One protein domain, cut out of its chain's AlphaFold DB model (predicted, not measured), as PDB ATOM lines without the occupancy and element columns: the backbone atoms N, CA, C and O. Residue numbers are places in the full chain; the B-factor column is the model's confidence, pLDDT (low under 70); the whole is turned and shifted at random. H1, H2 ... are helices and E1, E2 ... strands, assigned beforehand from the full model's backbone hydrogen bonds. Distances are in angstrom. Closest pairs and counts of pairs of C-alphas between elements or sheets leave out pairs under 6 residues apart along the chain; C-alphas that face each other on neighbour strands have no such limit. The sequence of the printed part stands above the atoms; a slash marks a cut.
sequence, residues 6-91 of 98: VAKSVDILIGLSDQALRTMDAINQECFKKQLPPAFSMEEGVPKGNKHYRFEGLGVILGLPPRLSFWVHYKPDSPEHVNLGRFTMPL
ATOM      1  N   VAL A   6     -71.642  59.865 357.209       45.81
ATOM      2  CA  VAL A   6     -72.292  60.437 356.008       45.81
ATOM      3  C   VAL A   6     -72.337  61.970 356.032       45.81
ATOM      4  O   VAL A   6     -72.050  62.590 355.014       45.81
ATOM      5  N   ALA A   7     -72.624  62.588 357.184       45.81
ATOM      6  CA  ALA A   7     -72.712  64.051 357.303       45.81
ATOM      7  C   ALA A   7     -71.380  64.744 356.960       45.81
ATOM      8  O   ALA A   7     -71.344  65.659 356.145       45.81
ATOM      9  N   LYS A   8     -70.263  64.207 357.471       51.50
ATOM     10  CA  LYS A   8     -68.918  64.751 357.227       51.50
ATOM     11  C   LYS A   8     -68.548  64.771 355.743       51.50
ATOM     12  O   LYS A   8     -67.917  65.716 355.290       51.50
ATOM     13  N   SER A   9     -68.941  63.749 354.982       46.28
ATOM     14  CA  SER A   9     -68.642  63.675 353.549       46.28
ATOM     15  C   SER A   9     -69.398  64.731 352.740       46.28
ATOM     16  O   SER A   9     -68.843  65.280 351.794       46.28
ATOM     17  N   VAL A  10     -70.641  65.043 353.118       48.97
ATOM     18  CA  VAL A  10     -71.451  66.070 352.445       48.97
ATOM     19  C   VAL A  10     -70.917  67.471 352.753       48.97
ATOM     20  O   VAL A  10     -70.736  68.255 351.827       48.97
ATOM     21  N   ASP A  11     -70.555  67.761 354.003       46.75
ATOM     22  CA  ASP A  11     -69.975  69.057 354.394       46.75
ATOM     23  C   ASP A  11     -68.616  69.325 353.719       46.75
ATOM     24  O   ASP A  11     -68.295  70.456 353.342       46.75
ATOM     25  N   ILE A  12     -67.820  68.269 353.509       52.28
ATOM     26  CA  ILE A  12     -66.574  68.339 352.734       52.28
ATOM     27  C   ILE A  12     -66.873  68.689 351.270       52.28
ATOM     28  O   ILE A  12     -66.218  69.568 350.714       52.28
ATOM     29  N   LEU A  13     -67.870  68.046 350.651       45.62
ATOM     30  CA  LEU A  13     -68.261  68.321 349.263       45.62
ATOM     31  C   LEU A  13     -68.819  69.742 349.089       45.62
ATOM     32  O   LEU A  13     -68.458  70.420 348.128       45.62
ATOM     33  N   ILE A  14     -69.635  70.221 350.033       57.72
ATOM     34  CA  ILE A  14     -70.183  71.587 350.026       57.72
ATOM     35  C   ILE A  14     -69.056  72.615 350.157       57.72
ATOM     36  O   ILE A  14     -68.968  73.550 349.365       57.72
ATOM     37  N   GLY A  15     -68.133  72.426 351.102       56.28
ATOM     38  CA  GLY A  15     -67.041  73.379 351.282       56.28
ATOM     39  C   GLY A  15     -65.999  73.359 350.153       56.28
ATOM     40  O   GLY A  15     -65.410  74.398 349.852       56.28
ATOM     41  N   LEU A  16     -65.802  72.217 349.485       60.38
ATOM     42  CA  LEU A  16     -65.040  72.147 348.233       60.38
ATOM     43  C   LEU A  16     -65.750  72.903 347.099       60.38
ATOM     44  O   LEU A  16     -65.085  73.572 346.308       60.38
ATOM     45  N   SER A  17     -67.084  72.855 347.053       73.62
ATOM     46  CA  SER A  17     -67.890  73.604 346.084       73.62
ATOM     47  C   SER A  17     -67.751  75.120 346.273       73.62
ATOM     48  O   SER A  17     -67.477  75.832 345.309       73.62
ATOM     49  N   ASP A  18     -67.833  75.626 347.506       80.12
ATOM     50  CA  ASP A  18     -67.675  77.063 347.786       80.12
ATOM     51  C   ASP A  18     -66.270  77.580 347.447       80.12
ATOM     52  O   ASP A  18     -66.102  78.680 346.913       80.12
ATOM     53  N   GLN A  19     -65.233  76.794 347.747       82.06
ATOM     54  CA  GLN A  19     -63.853  77.146 347.410       82.06
ATOM     55  C   GLN A  19     -63.610  77.129 345.897       82.06
ATOM     56  O   GLN A  19     -62.892  77.997 345.385       82.06
ATOM     57  N   ALA A  20     -64.227  76.187 345.181       82.38
ATOM     58  CA  ALA A  20     -64.183  76.139 343.728       82.38
ATOM     59  C   ALA A  20     -64.838  77.385 343.120       82.38
ATOM     60  O   ALA A  20     -64.203  78.053 342.306       82.38
ATOM     61  N   LEU A  21     -66.033  77.771 343.585       87.94
ATOM     62  CA  LEU A  21     -66.728  78.975 343.117       87.94
ATOM     63  C   LEU A  21     -65.900  80.247 343.349       87.94
ATOM     64  O   LEU A  21     -65.696  81.027 342.422       87.94
ATOM     65  N   ARG A  22     -65.315  80.421 344.542       89.75
ATOM     66  CA  ARG A  22     -64.429  81.570 344.822       89.75
ATOM     67  C   ARG A  22     -63.192  81.593 343.928       89.75
ATOM     68  O   ARG A  22     -62.739  82.661 343.521       89.75
ATOM     69  N   THR A  23     -62.627  80.424 343.634       91.12
ATOM     70  CA  THR A  23     -61.466  80.314 342.741       91.12
ATOM     71  C   THR A  23     -61.857  80.658 341.305       91.12
ATOM     72  O   THR A  23     -61.125  81.383 340.634       91.12
ATOM     73  N   MET A  24     -63.025  80.203 340.842       91.88
ATOM     74  CA  MET A  24     -63.570  80.565 339.533       91.88
ATOM     75  C   MET A  24     -63.798  82.076 339.408       91.88
ATOM     76  O   MET A  24     -63.408  82.663 338.399       91.88
ATOM     77  N   ASP A  25     -64.350  82.714 340.443       94.06
ATOM     78  CA  ASP A  25     -64.532  84.169 340.483       94.06
ATOM     79  C   ASP A  25     -63.195  84.909 340.419       94.06
ATOM     80  O   ASP A  25     -63.048  85.846 339.635       94.06
ATOM     81  N   ALA A  26     -62.191  84.465 341.182       95.00
ATOM     82  CA  ALA A  26     -60.850  85.049 341.136       95.00
ATOM     83  C   ALA A  26     -60.223  84.941 339.734       95.00
ATOM     84  O   ALA A  26     -59.604  85.888 339.253       95.00
ATOM     85  N   ILE A  27     -60.421  83.813 339.048       95.50
ATOM     86  CA  ILE A  27     -59.947  83.627 337.671       95.50
ATOM     87  C   ILE A  27     -60.677  84.577 336.720       95.50
ATOM     88  O   ILE A  27     -60.028  85.266 335.934       95.50
ATOM     89  N   ASN A  28     -62.005  84.677 336.817       96.44
ATOM     90  CA  ASN A  28     -62.800  85.591 335.997       96.44
ATOM     91  C   ASN A  28     -62.446  87.068 336.238       96.44
ATOM     92  O   ASN A  28     -62.463  87.863 335.297       96.44
ATOM     93  N   GLN A  29     -62.075  87.446 337.463       97.19
ATOM     94  CA  GLN A  29     -61.563  88.786 337.753       97.19
ATOM     95  C   GLN A  29     -60.243  89.060 337.021       97.19
ATOM     96  O   GLN A  29     -60.063  90.150 336.479       97.19
ATOM     97  N   GLU A  30     -59.334  88.085 336.950       97.25
ATOM     98  CA  GLU A  30     -58.105  88.222 336.159       97.25
ATOM     99  C   GLU A  30     -58.380  88.244 334.649       97.25
ATOM    100  O   GLU A  30     -57.744  89.022 333.933       97.25
ATOM    101  N   CYS A  31     -59.367  87.479 334.157       96.50
ATOM    102  CA  CYS A  31     -59.857  87.611 332.779       96.50
ATOM    103  C   CYS A  31     -60.285  89.057 332.500       96.50
ATOM    104  O   CYS A  31     -59.821  89.663 331.536       96.50
ATOM    105  N   PHE A  32     -61.118  89.631 333.375       97.06
ATOM    106  CA  PHE A  32     -61.636  90.990 333.226       97.06
ATOM    107  C   PHE A  32     -60.518  92.039 333.205       97.06
ATOM    108  O   PHE A  32     -60.485  92.882 332.310       97.06
ATOM    109  N   LYS A  33     -59.553  91.955 334.131       96.62
ATOM    110  CA  LYS A  33     -58.387  92.861 334.171       96.62
ATOM    111  C   LYS A  33     -57.567  92.822 332.880       96.62
ATOM    112  O   LYS A  33     -57.006  93.839 332.481       96.62
ATOM    113  N   LYS A  34     -57.504  91.661 332.227       95.81
ATOM    114  CA  LYS A  34     -56.792  91.442 330.959       95.81
ATOM    115  C   LYS A  34     -57.678  91.650 329.723       95.81
ATOM    116  O   LYS A  34     -57.220  91.380 328.620       95.81
ATOM    117  N   GLN A  35     -58.911  92.139 329.901       96.62
ATOM    118  CA  GLN A  35     -59.900  92.359 328.837       96.62
ATOM    119  C   GLN A  35     -60.222  91.083 328.035       96.62
ATOM    120  O   GLN A  35     -60.469  91.126 326.833       96.62
ATOM    121  N   LEU A  36     -60.218  89.932 328.710       95.94
ATOM    122  CA  LEU A  36     -60.514  88.624 328.133       95.94
ATOM    123  C   LEU A  36     -61.943  88.175 328.479       95.94
ATOM    124  O   LEU A  36     -62.472  88.560 329.527       95.94
ATOM    125  N   PRO A  37     -62.572  87.313 327.653       96.19
ATOM    126  CA  PRO A  37     -63.846  86.693 328.012       96.19
ATOM    127  C   PRO A  37     -63.695  85.862 329.294       96.19
ATOM    128  O   PRO A  37     -62.618  85.311 329.516       96.19
ATOM    129  N   PRO A  38     -64.737  85.706 330.123       95.81
ATOM    130  CA  PRO A  38     -64.633  84.925 331.352       95.81
ATOM    131  C   PRO A  38     -64.212  83.473 331.065       95.81
ATOM    132  O   PRO A  38     -64.597  82.877 330.049       95.81
ATOM    133  N   ALA A  39     -63.406  82.911 331.966       93.38
ATOM    134  CA  ALA A  39     -63.000  81.510 331.930       93.38
ATOM    135  C   ALA A  39     -64.134  80.579 332.367       93.38
ATOM    136  O   ALA A  39     -64.195  79.436 331.915       93.38
ATOM    137  N   PHE A  40     -65.044  81.078 333.205       93.94
ATOM    138  CA  PHE A  40     -66.202  80.339 333.684       93.94
ATOM    139  C   PHE A  40     -67.488  81.161 333.595       93.94
ATOM    140  O   PHE A  40     -67.482  82.362 333.857       93.94
ATOM    141  N   SER A  41     -68.601  80.501 333.298       91.38
ATOM    142  CA  SER A  41     -69.955  81.055 333.389       91.38
ATOM    143  C   SER A  41     -70.852  80.142 334.227       91.38
ATOM    144  O   SER A  41     -70.539  78.969 334.428       91.38
ATOM    145  N   MET A  42     -71.968  80.683 334.718       86.94
ATOM    146  CA  MET A  42     -73.028  79.902 335.358       86.94
ATOM    147  C   MET A  42     -74.178  79.758 334.361       86.94
ATOM    148  O   MET A  42     -74.845  80.742 334.046       86.94
ATOM    149  N   GLU A  43     -74.396  78.550 333.849       84.06
ATOM    150  CA  GLU A  43     -75.535  78.219 332.988       84.06
ATOM    151  C   GLU A  43     -76.479  77.318 333.789       84.06
ATOM    152  O   GLU A  43     -76.068  76.262 334.257       84.06
ATOM    153  N   GLU A  44     -77.720  77.761 334.015       84.12
ATOM    154  CA  GLU A  44     -78.720  77.014 334.807       84.12
ATOM    155  C   GLU A  44     -78.237  76.627 336.222       84.12
ATOM    156  O   GLU A  44     -78.616  75.602 336.781       84.12
ATOM    157  N   GLY A  45     -77.373  77.456 336.821       78.69
ATOM    158  CA  GLY A  45     -76.780  77.195 338.138       78.69
ATOM    159  C   GLY A  45     -75.606  76.209 338.122       78.69
ATOM    160  O   GLY A  45     -75.030  75.946 339.175       78.69
ATOM    161  N   VAL A  46     -75.214  75.704 336.950       79.62
ATOM    162  CA  VAL A  46     -74.077  74.797 336.777       79.62
ATOM    163  C   VAL A  46     -72.868  75.572 336.234       79.62
ATOM    164  O   VAL A  46     -72.992  76.307 335.247       79.62
ATOM    165  N   PRO A  47     -71.679  75.419 336.844       82.62
ATOM    166  CA  PRO A  47     -70.464  76.046 336.349       82.62
ATOM    167  C   PRO A  47     -70.029  75.427 335.014       82.62
ATOM    168  O   PRO A  47     -69.846  74.213 334.905       82.62
ATOM    169  N   LYS A  48     -69.801  76.266 334.003       87.12
ATOM    170  CA  LYS A  48     -69.320  75.854 332.681       87.12
ATOM    171  C   LYS A  48     -68.005  76.539 332.340       87.12
ATOM    172  O   LYS A  48     -67.880  77.758 332.426       87.12
ATOM    173  N   GLY A  49     -67.021  75.739 331.940       88.31
ATOM    174  CA  GLY A  49     -65.709  76.222 331.515       88.31
ATOM    175  C   GLY A  49     -65.690  76.674 330.053       88.31
ATOM    176  O   GLY A  49     -66.258  76.027 329.170       88.31
ATOM    177  N   ASN A  50     -64.982  77.765 329.785       91.94
ATOM    178  CA  ASN A  50     -64.701  78.253 328.444       91.94
ATOM    179  C   ASN A  50     -63.535  77.464 327.823       91.94
ATOM    180  O   ASN A  50     -62.426  77.438 328.354       91.94
ATOM    181  N   LYS A  51     -63.774  76.854 326.657       92.75
ATOM    182  CA  LYS A  51     -62.821  75.963 325.967       92.75
ATOM    183  C   LYS A  51     -61.555  76.656 325.461       92.75
ATOM    184  O   LYS A  51     -60.600  75.978 325.101       92.75
ATOM    185  N   HIS A  52     -61.540  77.986 325.404       95.44
ATOM    186  CA  HIS A  52     -60.333  78.734 325.063       95.44
ATOM    187  C   HIS A  52     -59.326  78.797 326.211       95.44
ATOM    188  O   HIS A  52     -58.194  79.213 325.986       95.44
ATOM    189  N   TYR A  53     -59.715  78.395 327.419       94.31
ATOM    190  CA  TYR A  53     -58.828  78.359 328.568       94.31
ATOM    191  C   TYR A  53     -58.246  76.967 328.783       94.31
ATOM    192  O   TYR A  53     -58.935  75.957 328.638       94.31
ATOM    193  N   ARG A  54     -56.974  76.924 329.177       94.44
ATOM    194  CA  ARG A  54     -56.291  75.706 329.610       94.44
ATOM    195  C   ARG A  54     -55.718  75.902 331.008       94.44
ATOM    196  O   ARG A  54     -55.198  76.969 331.335       94.44
ATOM    197  N   PHE A  55     -55.828  74.848 331.805       92.69
ATOM    198  CA  PHE A  55     -55.334  74.767 333.173       92.69
ATOM    199  C   PHE A  55     -54.143  73.814 333.178       92.69
ATOM    200  O   PHE A  55     -54.293  72.645 332.827       92.69
ATOM    201  N   GLU A  56     -52.961  74.313 333.523       89.81
ATOM    202  CA  GLU A  56     -51.701  73.577 333.392       89.81
ATOM    203  C   GLU A  56     -50.889  73.590 334.688       89.81
ATOM    204  O   GLU A  56     -51.145  74.371 335.606       89.81
ATOM    205  N   GLY A  57     -49.886  72.712 334.769       87.31
ATOM    206  CA  GLY A  57     -48.954  72.689 335.897       87.31
ATOM    207  C   GLY A  57     -49.637  72.419 337.237       87.31
ATOM    208  O   GLY A  57     -49.289  73.056 338.234       87.31
ATOM    209  N   LEU A  58     -50.625  71.513 337.251       89.00
ATOM    210  CA  LEU A  58     -51.299  71.099 338.476       89.00
ATOM    211  C   LEU A  58     -50.261  70.587 339.481       89.00
ATOM    212  O   LEU A  58     -49.518  69.647 339.207       89.00
ATOM    213  N   GLY A  59     -50.227  71.207 340.652       88.12
ATOM    214  CA  GLY A  59     -49.318  70.851 341.730       88.12
ATOM    215  C   GLY A  59     -49.976  71.019 343.088       88.12
ATOM    216  O   GLY A  59     -50.893  71.823 343.250       88.12
ATOM    217  N   VAL A  60     -49.483  70.280 344.076       88.19
ATOM    218  CA  VAL A  60     -49.921  70.398 345.469       88.19
ATOM    219  C   VAL A  60     -48.896  71.227 346.234       88.19
ATOM    220  O   VAL A  60     -47.710  70.904 346.253       88.19
ATOM    221  N   ILE A  61     -49.351  72.295 346.882       88.00
ATOM    222  CA  ILE A  61     -48.572  73.041 347.864       88.00
ATOM    223  C   ILE A  61     -48.810  72.381 349.220       88.00
ATOM    224  O   ILE A  61     -49.920  72.432 349.764       88.00
ATOM    225  N   LEU A  62     -47.764  71.741 349.743       83.75
ATOM    226  CA  LEU A  62     -47.779  71.134 351.069       83.75
ATOM    227  C   LEU A  62     -47.818  72.235 352.141       83.75
ATOM    228  O   LEU A  62     -47.071  73.210 352.080       83.75
ATOM    229  N   GLY A  63     -48.725  72.085 353.102       78.94
ATOM    230  CA  GLY A  63     -49.010  73.043 354.169       78.94
ATOM    231  C   GLY A  63     -50.256  72.614 354.945       78.94
ATOM    232  O   GLY A  63     -50.921  71.654 354.558       78.94
ATOM    233  N   LEU A  64     -50.579  73.309 356.038       80.62
ATOM    234  CA  LEU A  64     -51.802  73.083 356.814       80.62
ATOM    235  C   LEU A  64     -52.705  74.328 356.710       80.62
ATOM    236  O   LEU A  64     -52.397  75.333 357.351       80.62
ATOM    237  N   PRO A  65     -53.789  74.307 355.907       78.81
ATOM    238  CA  PRO A  65     -54.249  73.217 355.037       78.81
ATOM    239  C   PRO A  65     -53.485  73.130 353.697       78.81
ATOM    240  O   PRO A  65     -52.971  74.148 353.213       78.81
ATOM    241  N   PRO A  66     -53.442  71.941 353.062       83.75
ATOM    242  CA  PRO A  66     -52.824  71.767 351.752       83.75
ATOM    243  C   PRO A  66     -53.645  72.475 350.668       83.75
ATOM    244  O   PRO A  66     -54.863  72.644 350.792       83.75
ATOM    245  N   ARG A  67     -52.981  72.894 349.586       88.50
ATOM    246  CA  ARG A  67     -53.616  73.632 348.481       88.50
ATOM    247  C   ARG A  67     -53.245  73.023 347.135       88.50
ATOM    248  O   ARG A  67     -52.093  72.661 346.924       88.50
ATOM    249  N   LEU A  68     -54.188  72.970 346.204       89.56
ATOM    250  CA  LEU A  68     -53.890  72.832 344.784       89.56
ATOM    251  C   LEU A  68     -53.358  74.151 344.252       89.56
ATOM    252  O   LEU A  68     -53.739  75.227 344.708       89.56
ATOM    253  N   SER A  69     -52.498  74.058 343.253       92.62
ATOM    254  CA  SER A  69     -52.041  75.186 342.468       92.62
ATOM    255  C   SER A  69     -51.986  74.800 341.004       92.62
ATOM    256  O   SER A  69     -51.676  73.656 340.685       92.62
ATOM    257  N   PHE A  70     -52.294  75.745 340.132       94.12
ATOM    258  CA  PHE A  70     -52.293  75.541 338.690       94.12
ATOM    259  C   PHE A  70     -52.142  76.890 337.991       94.12
ATOM    260  O   PHE A  70     -52.476  77.938 338.550       94.12
ATOM    261  N   TRP A  71     -51.618  76.862 336.776       95.00
ATOM    262  CA  TRP A  71     -51.555  78.006 335.878       95.00
ATOM    263  C   TRP A  71     -52.779  78.037 334.975       95.00
ATOM    264  O   TRP A  71     -53.305  76.989 334.600       95.00
ATOM    265  N   VAL A  72     -53.228  79.240 334.625       95.75
ATOM    266  CA  VAL A  72     -54.349  79.450 333.705       95.75
ATOM    267  C   VAL A  72     -53.863  80.230 332.491       95.75
ATOM    268  O   VAL A  72     -53.253  81.295 332.615       95.75
ATOM    269  N   HIS A  73     -54.163  79.704 331.308       96.19
ATOM    270  CA  HIS A  73     -53.766  80.279 330.028       96.19
ATOM    271  C   HIS A  73     -54.984  80.462 329.124       96.19
ATOM    272  O   HIS A  73     -55.809  79.558 329.015       96.19
ATOM    273  N   TYR A  74     -55.073  81.605 328.445       97.31
ATOM    274  CA  TYR A  74     -56.030  81.845 327.365       97.31
ATOM    275  C   TYR A  74     -55.370  81.547 326.019       97.31
ATOM    276  O   TYR A  74     -54.285  82.059 325.759       97.31
ATOM    277  N   LYS A  75     -56.015  80.716 325.192       95.50
ATOM    278  CA  LYS A  75     -55.565  80.254 323.868       95.50
ATOM    279  C   LYS A  75     -54.056  79.919 323.825       95.50
ATOM    280  O   LYS A  75     -53.325  80.540 323.060       95.50
ATOM    281  N   PRO A  76     -53.572  78.948 324.628       91.44
ATOM    282  CA  PRO A  76     -52.137  78.652 324.753       91.44
ATOM    283  C   PRO A  76     -51.448  78.248 323.447       91.44
ATOM    284  O   PRO A  76     -50.258  78.492 323.296       91.44
ATOM    285  N   ASP A  77     -52.190  77.684 322.493       92.56
ATOM    286  CA  ASP A  77     -51.649  77.237 321.205       92.56
ATOM    287  C   ASP A  77     -51.850  78.287 320.081       92.56
ATOM    288  O   ASP A  77     -51.767  77.958 318.899       92.56
ATOM    289  N   SER A  78     -52.173  79.542 320.428       94.75
ATOM    290  CA  SER A  78     -52.442  80.649 319.493       94.75
ATOM    291  C   SER A  78     -51.449  81.805 319.683       94.75
ATOM    292  O   SER A  78     -50.993  82.030 320.805       94.75
ATOM    293  N   PRO A  79     -51.185  82.631 318.647       94.81
ATOM    294  CA  PRO A  79     -50.524  83.929 318.813       94.81
ATOM    295  C   PRO A  79     -51.225  84.869 319.808       94.81
ATOM    296  O   PRO A  79     -50.603  85.782 320.339       94.81
ATOM    297  N   GLU A  80     -52.513  84.643 320.077       93.69
ATOM    298  CA  GLU A  80     -53.302  85.366 321.083       93.69
ATOM    299  C   GLU A  80     -53.101  84.824 322.514       93.69
ATOM    300  O   GLU A  80     -53.939  85.061 323.388       93.69
ATOM    301  N   HIS A  81     -52.040  84.046 322.760       96.50
ATOM    302  CA  HIS A  81     -51.768  83.464 324.072       96.50
ATOM    303  C   HIS A  81     -51.626  84.541 325.145       96.50
ATOM    304  O   HIS A  81     -50.799  85.448 325.047       96.50
ATOM    305  N   VAL A  82     -52.389  84.388 326.228       96.81
ATOM    306  CA  VAL A  82     -52.240  85.212 327.429       96.81
ATOM    307  C   VAL A  82     -52.104  84.321 328.658       96.81
ATOM    308  O   VAL A  82     -52.969  83.496 328.951       96.81
ATOM    309  N   ASN A  83     -51.028  84.517 329.423       95.75
ATOM    310  CA  ASN A  83     -50.902  83.953 330.765       95.75
ATOM    311  C   ASN A  83     -51.746  84.784 331.750       95.75
ATOM    312  O   ASN A  83     -51.497  85.984 331.936       95.75
ATOM    313  N   LEU A  84     -52.754  84.155 332.362       95.12
ATOM    314  CA  LEU A  84     -53.584  84.796 333.385       95.12
ATOM    315  C   LEU A  84     -52.887  84.806 334.743       95.12
ATOM    316  O   LEU A  84     -53.029  85.775 335.480       95.12
ATOM    317  N   GLY A  85     -52.104  83.773 335.039       94.62
ATOM    318  CA  GLY A  85     -51.341  83.642 336.270       94.62
ATOM    319  C   GLY A  85     -51.517  82.281 336.931       94.62
ATOM    320  O   GLY A  85     -52.137  81.364 336.386       94.62
ATOM    321  N   ARG A  86     -50.939  82.164 338.128       95.38
ATOM    322  CA  ARG A  86     -51.031  80.977 338.976       95.38
ATOM    323  C   ARG A  86     -52.096  81.190 340.042       95.38
ATOM    324  O   ARG A  86     -52.035  82.161 340.790       95.38
ATOM    325  N   PHE A  87     -53.013  80.242 340.147       93.25
ATOM    326  CA  PHE A  87     -54.078  80.234 341.142       93.25
ATOM    327  C   PHE A  87     -53.841  79.122 342.150       93.25
ATOM    328  O   PHE A  87     -53.120  78.156 341.879       93.25
ATOM    329  N   THR A  88     -54.445  79.266 343.328       91.62
ATOM    330  CA  THR A  88     -54.420  78.237 344.366       91.62
ATOM    331  C   THR A  88     -55.805  78.010 344.935       91.62
ATOM    332  O   THR A  88     -56.498  78.980 345.230       91.62
ATOM    333  N   MET A  89     -56.160  76.751 345.168       87.31
ATOM    334  CA  MET A  89     -57.426  76.351 345.776       87.31
ATOM    335  C   MET A  89     -57.136  75.446 346.977       87.31
ATOM    336  O   MET A  89     -56.367  74.497 346.825       87.31
ATOM    337  N   PRO A  90     -57.682  75.703 348.175       83.62
ATOM    338  CA  PRO A  90     -57.520  74.779 349.295       83.62
ATOM    339  C   PRO A  90     -58.121  73.400 348.968       83.62
ATOM    340  O   PRO A  90     -59.077  73.295 348.208       83.62
ATOM    341  N   LEU A  91     -57.521  72.329 349.497       75.06
ATOM    342  CA  LEU A  91     -57.970  70.943 349.261       75.06
ATOM    343  C   LEU A  91     -58.970  70.428 350.297       75.06
ATOM    344  O   LEU A  91     -59.517  69.340 350.144       75.06
TER     345      LEU A  91
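AT A GLANCE: This is residues 6 to 91 of the 98 residues of an uncharacterized protein of Alkalinema sp. CACIAM 70d (UniProt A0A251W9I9). A strongly twisted wall of three strands, E3, E4 and E5, has one long helix, H1, running slantwise over one of its faces; H1 passes between this sheet and a small two-strand hairpin, E1 and E2. The first residues of H1, 6 to 11, stand free and stick out past the body. The printed part has 86 residues with one named helix and five named strands, in the order H1, E1, E2, E3, E4, E5; the larger sheet has the order E3, E4, E5 and both sheets are antiparallel. The class is mixed, helices and strands. The whole is only just compact, close to loose, with a radius of gyration of the C-alphas of 14.2 A and spans of 48 by 34 by 20 A.

IN THESE COORDINATES: In the larger sheet E3 is residues 53 to 61, 22.5 A long, and bends by 53 degrees at residue 57. E4 is residues 67 to 74, 22.8 A, and E5 is residues 82 to 90, 24.8 A, ending at C-alpha 90 at (-57.520, 74.779, 349.295). H1 is residues 6 to 33, 41.5 A from C-alpha 6 at (-72.292, 60.437, 356.008) to C-alpha 33 at (-58.387, 92.861, 334.171). E1 is residues 40 to 43, 9.6 A, and E2 is residues 46 to 49, 10.0 A.

HOW THE PARTS SIT: E3, E4 and E5 form a meander, each strand the antiparallel neighbour of the one before. E3 and E4 are a hairpin at 159 degrees, with N 56 and O 71 within hydrogen-bond range at 2.9 A. E4 and E5 are a hairpin at 161 degrees, with N 68 and O 89 within hydrogen-bond range at 2.7 A. H1 is on one face of this sheet, two layers in all, at a height over the sheet of 6.4 A. It lies over E4 and E5, slantwise to the strands, at 36 degrees to E4 on the local plane. H1 and E5 touch, their closest C-alphas being those of Glu 30 and Leu 84, 6.3 A apart. In H1 every O i to N i+4 pair is within hydrogen-bond range. H1 and E1 touch, the closest C-alphas being those of Met 24 and Phe 40, 6.4 A apart. H1 and E2 are only just apart, at 8.3 A. E1 and E2 are a hairpin at 144 degrees, with N 48 and O 41 within hydrogen-bond range at 2.8 A. E2 and E3 meet only through their link.

THE WHOLE: The two C-alphas farthest apart are those of Val 6 and Pro 79, 49.1 A. The printed part has no cut, and no link is long. The mean pLDDT of the printed part is 85.4; residues 6 to 16 are under 70.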